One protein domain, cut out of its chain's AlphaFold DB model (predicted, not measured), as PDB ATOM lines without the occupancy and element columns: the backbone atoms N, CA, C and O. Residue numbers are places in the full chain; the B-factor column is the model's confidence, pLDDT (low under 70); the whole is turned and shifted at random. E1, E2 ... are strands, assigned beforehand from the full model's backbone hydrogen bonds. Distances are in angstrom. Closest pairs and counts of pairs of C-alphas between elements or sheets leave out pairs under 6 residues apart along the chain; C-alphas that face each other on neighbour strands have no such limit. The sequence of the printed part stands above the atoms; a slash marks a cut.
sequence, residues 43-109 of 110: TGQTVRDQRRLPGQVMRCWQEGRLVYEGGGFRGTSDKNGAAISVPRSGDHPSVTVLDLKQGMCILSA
ATOM      1  N   THR A  43     -26.247   4.267  -6.815       56.44
ATOM      2  CA  THR A  43     -25.817   4.678  -5.479       56.44
ATOM      3  C   THR A  43     -26.301   3.666  -4.434       56.44
ATOM      4  O   THR A  43     -27.488   3.587  -4.136       56.44
ATOM      5  N   GLY A  44     -25.381   2.877  -3.868       61.03
ATOM      6  CA  GLY A  44     -25.681   1.899  -2.814       61.03
ATOM      7  C   GLY A  44     -25.457   0.424  -3.156       61.03
ATOM      8  O   GLY A  44     -25.617  -0.404  -2.261       61.03
ATOM      9  N   GLN A  45     -25.053   0.070  -4.379       73.56
ATOM     10  CA  GLN A  45     -24.684  -1.311  -4.713       73.56
ATOM     11  C   GLN A  45     -23.184  -1.584  -4.509       73.56
ATOM     12  O   GLN A  45     -22.337  -0.743  -4.804       73.56
ATOM     13  N   THR A  46     -22.853  -2.785  -4.020       80.25
ATOM     14  CA  THR A  46     -21.470  -3.277  -3.953       80.25
ATOM     15  C   THR A  46     -21.159  -4.110  -5.190       80.25
ATOM     16  O   THR A  46     -21.766  -5.159  -5.406       80.25
ATOM     17  N   VAL A  47     -20.152  -3.707  -5.957       83.19
ATOM     18  CA  VAL A  47     -19.600  -4.519  -7.043       83.19
ATOM     19  C   VAL A  47     -18.695  -5.594  -6.448       83.19
ATOM     20  O   VAL A  47     -17.758  -5.277  -5.717       83.19
ATOM     21  N   ARG A  48     -18.947  -6.869  -6.766       84.62
ATOM     22  CA  ARG A  48     -18.076  -7.981  -6.365       84.62
ATOM     23  C   ARG A  48     -17.542  -8.712  -7.582       84.62
ATOM     24  O   ARG A  48     -18.283  -9.390  -8.289       84.62
ATOM     25  N   ASP A  49     -16.243  -8.608  -7.788       80.19
ATOM     26  CA  ASP A  49     -15.528  -9.397  -8.771       80.19
ATOM     27  C   ASP A  49     -15.275 -10.802  -8.206       80.19
ATOM     28  O   ASP A  49     -14.412 -11.008  -7.351       80.19
ATOM     29  N   GLN A  50     -16.066 -11.775  -8.663       73.62
ATOM     30  CA  GLN A  50     -15.979 -13.169  -8.214       73.62
ATOM     31  C   GLN A  50     -14.779 -13.925  -8.806       73.62
ATOM     32  O   GLN A  50     -14.567 -15.101  -8.486       73.62
ATOM     33  N   ARG A  51     -13.978 -13.292  -9.672       75.19
ATOM     34  CA  ARG A  51     -12.829 -13.949 -10.288       75.19
ATOM     35  C   ARG A  51     -11.799 -14.283  -9.209       75.19
ATOM     36  O   ARG A  51     -11.171 -13.409  -8.612       75.19
ATOM     37  N   ARG A  52     -11.594 -15.583  -8.973       66.50
ATOM     38  CA  ARG A  52     -10.539 -16.110  -8.094       66.50
ATOM     39  C   ARG A  52      -9.190 -16.037  -8.798       66.50
ATOM     40  O   ARG A  52      -8.630 -17.044  -9.220       66.50
ATOM     41  N   LEU A  53      -8.701 -14.818  -8.962       74.00
ATOM     42  CA  LEU A  53      -7.390 -14.560  -9.527       74.00
ATOM     43  C   LEU A  53      -6.341 -14.555  -8.406       74.00
ATOM     44  O   LEU A  53      -6.591 -13.997  -7.334       74.00
ATOM     45  N   PRO A  54      -5.164 -15.166  -8.625       73.38
ATOM     46  CA  PRO A  54      -4.086 -15.133  -7.647       73.38
ATOM     47  C   PRO A  54      -3.586 -13.694  -7.463       73.38
ATOM     48  O   PRO A  54      -3.214 -13.031  -8.433       73.38
ATOM     49  N   GLY A  55      -3.555 -13.212  -6.221       79.94
ATOM     50  CA  GLY A  55      -3.124 -11.855  -5.889       79.94
ATOM     51  C   GLY A  55      -3.759 -11.332  -4.602       79.94
ATOM     52  O   GLY A  55      -4.399 -12.073  -3.860       79.94
ATOM     53  N   GLN A  56      -3.569 -10.043  -4.351       83.75
ATOM     54  CA  GLN A  56      -4.214  -9.305  -3.273       83.75
ATOM     55  C   GLN A  56      -5.691  -9.058  -3.593       83.75
ATOM     56  O   GLN A  56      -6.104  -8.998  -4.757       83.75
ATOM     57  N   VAL A  57      -6.481  -8.899  -2.538       86.50
ATOM     58  CA  VAL A  57      -7.876  -8.476  -2.595       86.50
ATOM     59  C   VAL A  57      -7.922  -6.960  -2.449       86.50
ATOM     60  O   VAL A  57      -7.383  -6.417  -1.484       86.50
ATOM     61  N   MET A  58      -8.579  -6.287  -3.393       86.25
ATOM     62  CA  MET A  58      -8.890  -4.865  -3.317       86.25
ATOM     63  C   MET A  58     -10.324  -4.688  -2.837       86.25
ATOM     64  O   MET A  58     -11.254  -5.223  -3.435       86.25
ATOM     65  N   ARG A  59     -10.509  -3.913  -1.774       89.25
ATOM     66  CA  ARG A  59     -11.820  -3.478  -1.287       89.25
ATOM     67  C   ARG A  59     -11.878  -1.965  -1.318       89.25
ATOM     68  O   ARG A  59     -10.935  -1.352  -0.846       89.25
ATOM     69  N   CYS A  60     -12.941  -1.363  -1.834       86.56
ATOM     70  CA  CYS A  60     -13.113   0.089  -1.831       86.56
ATOM     71  C   CYS A  60     -14.391   0.492  -1.110       86.56
ATOM     72  O   CYS A  60     -15.449  -0.100  -1.328       86.56
ATOM     73  N   TRP A  61     -14.288   1.531  -0.291       88.75
ATOM     74  CA  TRP A  61     -15.378   2.144   0.444       88.75
ATOM     75  C   TRP A  61     -15.567   3.588  -0.001       88.75
ATOM     76  O   TRP A  61     -14.596   4.308  -0.216       88.75
ATOM     77  N   GLN A  62     -16.815   4.020  -0.081       85.31
ATOM     78  CA  GLN A  62     -17.208   5.398  -0.337       85.31
ATOM     79  C   GLN A  62     -18.325   5.748   0.644       85.31
ATOM     80  O   GLN A  62     -19.242   4.949   0.831       85.31
ATOM     81  N   GLU A  63     -18.209   6.888   1.331       85.75
ATOM     82  CA  GLU A  63     -19.202   7.332   2.330       85.75
ATOM     83  C   GLU A  63     -19.538   6.250   3.389       85.75
ATOM     84  O   GLU A  63     -20.682   6.070   3.804       85.75
ATOM     85  N   GLY A  64     -18.531   5.469   3.804       83.81
ATOM     86  CA  GLY A  64     -18.684   4.385   4.785       83.81
ATOM     87  C   GLY A  64     -19.302   3.086   4.246       83.81
ATOM     88  O   GLY A  64     -19.509   2.149   5.014       83.81
ATOM     89  N   ARG A  65     -19.575   2.985   2.939       85.50
ATOM     90  CA  ARG A  65     -20.169   1.799   2.297       85.50
ATOM     91  C   ARG A  65     -19.175   1.115   1.373       85.50
ATOM     92  O   ARG A  65     -18.482   1.784   0.618       85.50
ATOM     93  N   LEU A  66     -19.125  -0.217   1.404       86.19
ATOM     94  CA  LEU A  66     -18.315  -1.006   0.469       86.19
ATOM     95  C   LEU A  66     -18.932  -0.906  -0.934       86.19
ATOM     96  O   LEU A  66     -20.053  -1.364  -1.147       86.19
ATOM     97  N   VAL A  67     -18.201  -0.333  -1.884       87.44
ATOM     98  CA  VAL A  67     -18.646  -0.148  -3.277       87.44
ATOM     99  C   VAL A  67     -17.982  -1.129  -4.239       87.44
ATOM    100  O   VAL A  67     -18.549  -1.430  -5.284       87.44
ATOM    101  N   TYR A  68     -16.816  -1.675  -3.881       86.88
ATOM    102  CA  TYR A  68     -16.086  -2.631  -4.714       86.88
ATOM    103  C   TYR A  68     -15.327  -3.660  -3.871       86.88
ATOM    104  O   TYR A  68     -14.707  -3.305  -2.872       86.88
ATOM    105  N   GLU A  69     -15.330  -4.919  -4.295       89.25
ATOM    106  CA  GLU A  69     -14.451  -5.982  -3.804       89.25
ATOM    107  C   GLU A  69     -14.002  -6.857  -4.980       89.25
ATOM    108  O   GLU A  69     -14.834  -7.292  -5.770       89.25
ATOM    109  N   GLY A  70     -12.707  -7.152  -5.089       85.88
ATOM    110  CA  GLY A  70     -12.189  -8.060  -6.112       85.88
ATOM    111  C   GLY A  70     -10.825  -8.645  -5.773       85.88
ATOM    112  O   GLY A  70     -10.077  -8.065  -4.988       85.88
ATOM    113  N   GLY A  71     -10.494  -9.792  -6.368       86.44
ATOM    114  CA  GLY A  71      -9.194 -10.461  -6.233       86.44
ATOM    115  C   GLY A  71      -8.310 -10.324  -7.478       86.44
ATOM    116  O   GLY A  71      -8.770  -9.927  -8.543       86.44
ATOM    117  N   GLY A  72      -7.031 -10.693  -7.357       82.50
ATOM    118  CA  GLY A  72      -6.086 -10.704  -8.485       82.50
ATOM    119  C   GLY A  72      -5.238  -9.449  -8.645       82.50
ATOM    120  O   GLY A  72      -4.547  -9.302  -9.653       82.50
ATOM    121  N   PHE A  73      -5.257  -8.550  -7.664       80.25
ATOM    122  CA  PHE A  73      -4.461  -7.332  -7.704       80.25
ATOM    123  C   PHE A  73      -3.011  -7.633  -7.327       80.25
ATOM    124  O   PHE A  73      -2.731  -8.366  -6.379       80.25
ATOM    125  N   ARG A  74      -2.057  -7.070  -8.065       74.12
ATOM    126  CA  ARG A  74      -0.630  -7.125  -7.728       74.12
ATOM    127  C   ARG A  74      -0.192  -5.694  -7.414       74.12
ATOM    128  O   ARG A  74      -0.300  -4.841  -8.286       74.12
ATOM    129  N   GLY A  75       0.224  -5.411  -6.174       68.88
ATOM    130  CA  GLY A  75       0.791  -4.101  -5.808       68.88
ATOM    131  C   GLY A  75       2.030  -3.805  -6.666       68.88
ATOM    132  O   GLY A  75       2.758  -4.727  -7.012       68.88
ATOM    133  N   THR A  76       2.293  -2.575  -7.098       54.66
ATOM    134  CA  THR A  76       2.413  -1.343  -6.308       54.66
ATOM    135  C   THR A  76       1.395  -0.269  -6.705       54.66
ATOM    136  O   THR A  76       1.230   0.005  -7.887       54.66
ATOM    137  N   SER A  77       0.758   0.385  -5.724       53.56
ATOM    138  CA  SER A  77       0.041   1.648  -5.960       53.56
ATOM    139  C   SER A  77       1.022   2.651  -6.552       53.56
ATOM    140  O   SER A  77       1.934   3.090  -5.849       53.56
ATOM    141  N   ASP A  78       0.838   3.028  -7.813       46.88
ATOM    142  CA  ASP A  78       1.568   4.156  -8.371       46.88
ATOM    143  C   ASP A  78       1.311   5.397  -7.511       46.88
ATOM    144  O   ASP A  78       0.194   5.658  -7.050       46.88
ATOM    145  N   LYS A  79       2.398   6.107  -7.206       45.69
ATOM    146  CA  LYS A  79       2.437   7.263  -6.311       45.69
ATOM    147  C   LYS A  79       1.629   8.422  -6.897       45.69
ATOM    148  O   LYS A  79       2.199   9.367  -7.420       45.69
ATOM    149  N   ASN A  80       0.319   8.411  -6.706       46.25
ATOM    150  CA  ASN A  80      -0.483   9.629  -6.729       46.25
ATOM    151  C   ASN A  80      -0.877  10.002  -5.298       46.25
ATOM    152  O   ASN A  80      -2.051  10.074  -4.965       46.25
ATOM    153  N   GLY A  81       0.139  10.182  -4.440       54.97
ATOM    154  CA  GLY A  81       0.085  10.902  -3.155       54.97
ATOM    155  C   GLY A  81      -0.805  10.353  -2.034       54.97
ATOM    156  O   GLY A  81      -0.631  10.764  -0.895       54.97
ATOM    157  N   ALA A  82      -1.714   9.429  -2.322       65.25
ATOM    158  CA  ALA A  82      -2.793   9.055  -1.417       65.25
ATOM    159  C   ALA A  82      -2.658   7.633  -0.848       65.25
ATOM    160  O   ALA A  82      -3.561   7.127  -0.190       65.25
ATOM    161  N   ALA A  83      -1.535   6.961  -1.106       72.19
ATOM    162  CA  ALA A  83      -1.290   5.619  -0.602       72.19
ATOM    163  C   ALA A  83      -0.677   5.657   0.809       72.19
ATOM    164  O   ALA A  83       0.421   6.180   0.999       72.19
ATOM    165  N   ILE A  84      -1.363   5.062   1.782       72.31
ATOM    166  CA  ILE A  84      -0.919   4.876   3.163       72.31
ATOM    167  C   ILE A  84      -0.738   3.377   3.408       72.31
ATOM    168  O   ILE A  84      -1.705   2.619   3.427       72.31
ATOM    169  N   SER A  85       0.496   2.933   3.632       73.81
ATOM    170  CA  SER A  85       0.756   1.560   4.077       73.81
ATOM    171  C   SER A  85       0.607   1.474   5.593       73.81
ATOM    172  O   SER A  85       1.380   2.080   6.332       73.81
ATOM    173  N   VAL A  86      -0.372   0.705   6.058       72.75
ATOM    174  CA  VAL A  86      -0.611   0.445   7.476       72.75
ATOM    175  C   VAL A  86       0.090  -0.866   7.855       72.75
ATOM    176  O   VAL A  86      -0.284  -1.929   7.342       72.75
ATOM    177  N   PRO A  87       1.121  -0.833   8.721       70.75
ATOM    178  CA  PRO A  87       1.713  -2.054   9.252       70.75
ATOM    179  C   PRO A  87       0.701  -2.761  10.161       70.75
ATOM    180  O   PRO A  87      -0.018  -2.118  10.928       70.75
ATOM    181  N   ARG A  88       0.642  -4.093  10.093       69.19
ATOM    182  CA  ARG A  88      -0.107  -4.903  11.059       69.19
ATOM    183  C   ARG A  88       0.835  -5.366  12.174       69.19
ATOM    184  O   ARG A  88       2.018  -5.570  11.937       69.19
ATOM    185  N   SER A  89       0.312  -5.484  13.394       70.94
ATOM    186  CA  SER A  89       1.064  -6.016  14.539       70.94
ATOM    187  C   SER A  89       1.260  -7.531  14.395       70.94
ATOM    188  O   SER A  89       0.368  -8.201  13.878       70.94
ATOM    189  N   GLY A  90       2.392  -8.068  14.857       77.94
ATOM    190  CA  GLY A  90       2.741  -9.489  14.717       77.94
ATOM    191  C   GLY A  90       3.222  -9.870  13.310       77.94
ATOM    192  O   GLY A  90       3.627  -9.008  12.535       77.94
ATOM    193  N   ASP A  91       3.147 -11.160  12.970       77.62
ATOM    194  CA  ASP A  91       3.612 -11.727  11.687       77.62
ATOM    195  C   ASP A  91       2.609 -11.540  10.529       77.62
ATOM    196  O   ASP A  91       2.531 -12.342   9.595       77.62
ATOM    197  N   HIS A  92       1.785 -10.495  10.587       72.75
ATOM    198  CA  HIS A  92       0.756 -10.245   9.584       72.75
ATOM    199  C   HIS A  92       1.267  -9.333   8.455       72.75
ATOM    200  O   HIS A  92       2.000  -8.377   8.715       72.75
ATOM    201  N   PRO A  93       0.843  -9.562   7.196       76.38
ATOM    202  CA  PRO A  93       1.252  -8.720   6.079       76.38
ATOM    203  C   PRO A  93       0.734  -7.288   6.252       76.38
ATOM    204  O   PRO A  93      -0.368  -7.064   6.761       76.38
ATOM    205  N   SER A  94       1.523  -6.314   5.798       73.62
ATOM    206  CA  SER A  94       1.104  -4.915   5.738       73.62
ATOM    207  C   SER A  94      -0.072  -4.736   4.778       73.62
ATOM    208  O   SER A  94      -0.270  -5.500   3.831       73.62
ATOM    209  N   VAL A  95      -0.877  -3.717   5.053       80.62
ATOM    210  CA  VAL A  95      -2.070  -3.388   4.280       80.62
ATOM    211  C   VAL A  95      -1.841  -2.046   3.599       80.62
ATOM    212  O   VAL A  95      -1.517  -1.071   4.272       80.62
ATOM    213  N   THR A  96      -2.021  -1.971   2.282       82.50
ATOM    214  CA  THR A  96      -1.897  -0.701   1.552       82.50
ATOM    215  C   THR A  96      -3.276  -0.085   1.378       82.50
ATOM    216  O   THR A  96      -4.146  -0.678   0.748       82.50
ATOM    217  N   VAL A  97      -3.472   1.108   1.924       81.69
ATOM    218  CA  VAL A  97      -4.688   1.911   1.800       81.69
ATOM    219  C   VAL A  97      -4.465   2.973   0.725       81.69
ATOM    220  O   VAL A  97      -3.432   3.622   0.731       81.69
ATOM    221  N   LEU A  98      -5.407   3.167  -0.187       82.12
ATOM    222  CA  LEU A  98      -5.437   4.250  -1.163       82.12
ATOM    223  C   LEU A  98      -6.571   5.198  -0.779       82.12
ATOM    224  O   LEU A  98      -7.736   4.831  -0.896       82.12
ATOM    225  N   ASP A  99      -6.239   6.390  -0.310       75.56
ATOM    226  CA  ASP A  99      -7.199   7.441   0.001       75.56
ATOM    227  C   ASP A  99      -7.662   8.125  -1.298       75.56
ATOM    228  O   ASP A  99      -6.877   8.500  -2.165       75.56
ATOM    229  N   LEU A 100      -8.962   8.249  -1.487       74.75
ATOM    230  CA  LEU A 100      -9.581   8.959  -2.599       74.75
ATOM    231  C   LEU A 100     -10.351  10.128  -1.987       74.75
ATOM    232  O   LEU A 100     -10.828  10.037  -0.866       74.75
ATOM    233  N   LYS A 101     -10.558  11.222  -2.729       76.19
ATOM    234  CA  LYS A 101     -11.183  12.456  -2.199       76.19
ATOM    235  C   LYS A 101     -12.465  12.259  -1.358       76.19
ATOM    236  O   LYS A 101     -12.797  13.145  -0.579       76.19
ATOM    237  N   GLN A 102     -13.205  11.164  -1.556       77.19
ATOM    238  CA  GLN A 102     -14.438  10.823  -0.834       77.19
ATOM    239  C   GLN A 102     -14.543   9.323  -0.480       77.19
ATOM    240  O   GLN A 102     -15.637   8.804  -0.251       77.19
ATOM    241  N   GLY A 103     -13.430   8.589  -0.468       81.00
ATOM    242  CA  GLY A 103     -13.451   7.142  -0.266       81.00
ATOM    243  C   GLY A 103     -12.069   6.570  -0.003       81.00
ATOM    244  O   GLY A 103     -11.085   7.285  -0.018       81.00
ATOM    245  N   MET A 104     -11.979   5.269   0.228       87.19
ATOM    246  CA  MET A 104     -10.698   4.600   0.425       87.19
ATOM    247  C   MET A 104     -10.718   3.214  -0.198       87.19
ATOM    248  O   MET A 104     -11.723   2.518  -0.103       87.19
ATOM    249  N   CYS A 105      -9.614   2.785  -0.796       86.88
ATOM    250  CA  CYS A 105      -9.409   1.405  -1.214       86.88
ATOM    251  C   CYS A 105      -8.344   0.741  -0.348       86.88
ATOM    252  O   CYS A 105      -7.409   1.386   0.097       86.88
ATOM    253  N   ILE A 106      -8.465  -0.551  -0.096       88.00
ATOM    254  CA  ILE A 106      -7.529  -1.330   0.702       88.00
ATOM    255  C   ILE A 106      -7.107  -2.541  -0.111       88.00
ATOM    256  O   ILE A 106      -7.955  -3.321  -0.541       88.00
ATOM    257  N   LEU A 107      -5.799  -2.703  -0.277       87.12
ATOM    258  CA  LEU A 107      -5.155  -3.893  -0.808       87.12
ATOM    259  C   LEU A 107      -4.662  -4.758   0.356       87.12
ATOM    260  O   LEU A 107      -3.813  -4.334   1.143       87.12
ATOM    261  N   SER A 108      -5.196  -5.975   0.457       81.88
ATOM    262  CA  SER A 108      -4.806  -6.971   1.462       81.88
ATOM    263  C   SER A 108      -4.393  -8.271   0.786       81.88
ATOM    264  O   SER A 108      -5.065  -8.737  -0.131       81.88
ATOM    265  N   ALA A 109      -3.325  -8.900   1.274       74.12
ATOM    266  CA  ALA A 109      -3.113 -10.324   1.029       74.12
ATOM    267  C   ALA A 109      -4.174 -11.132   1.803       74.12
ATOM    268  O   ALA A 109      -4.632 -10.678   2.859       74.12
TER     269      ALA A 109
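AT A GLANCE: This is residues 43 to 109 of the 110 residues of an uncharacterized protein of Burkholderiales bacterium (UniProt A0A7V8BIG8). A single twisted sheet of six strands makes the body, a gently curled slab with no named helix over either face. The link of residues 74 to 82 passes over one face of it from E3 to E4, and the loop of E4 and E5 lies at the far end from residue 43. The 67 printed residues hold six named strands, E1 to E6 along the chain, in the sheet order E1, E3, E2, E6, E5, E4, which is mixed; the class is all strand. The whole is compact, with a radius of gyration of the C-alphas of 12.3 A and spans of 36 by 29 by 23 A.

HOW THE PARTS SIT: Edge strand E1, residues 47 to 49, is parallel to E3, residues 65 to 73, at 15 degrees, with N 49 and O 69 2.8 A apart. E2, residues 56 to 62, forms an antiparallel hairpin with E3, with N 58 and O 70 2.8 A apart. On its other side E2 is antiparallel to E6, residues 103 to 108, with N 106 and O 59 2.7 A apart. E4, residues 83 to 86, E5, residues 95 to 100, and E6 form a meander, each strand the antiparallel neighbour of the one before; N 84 and O 97 are 2.7 A apart, as are N 98 and O 105. E1 and E4, the edge strands, are apart.

IN THESE COORDINATES: E1 begins at C-alpha 47, (-19.600, -4.519, -7.043). E2 is 19.8 A long, E3 20.7 A, E5 16.0 A and E6 16.6 A; E6 ends at C-alpha 108, (-4.806, -6.971, 1.462).

THE WHOLE: The C-alphas of Thr 43 and Asp 91, the two farthest apart, are 37.8 A apart. The printed part has no cut and no long link. Low confidence, under 70, falls at residues 43 to 44, 52, 75 to 82 and 88.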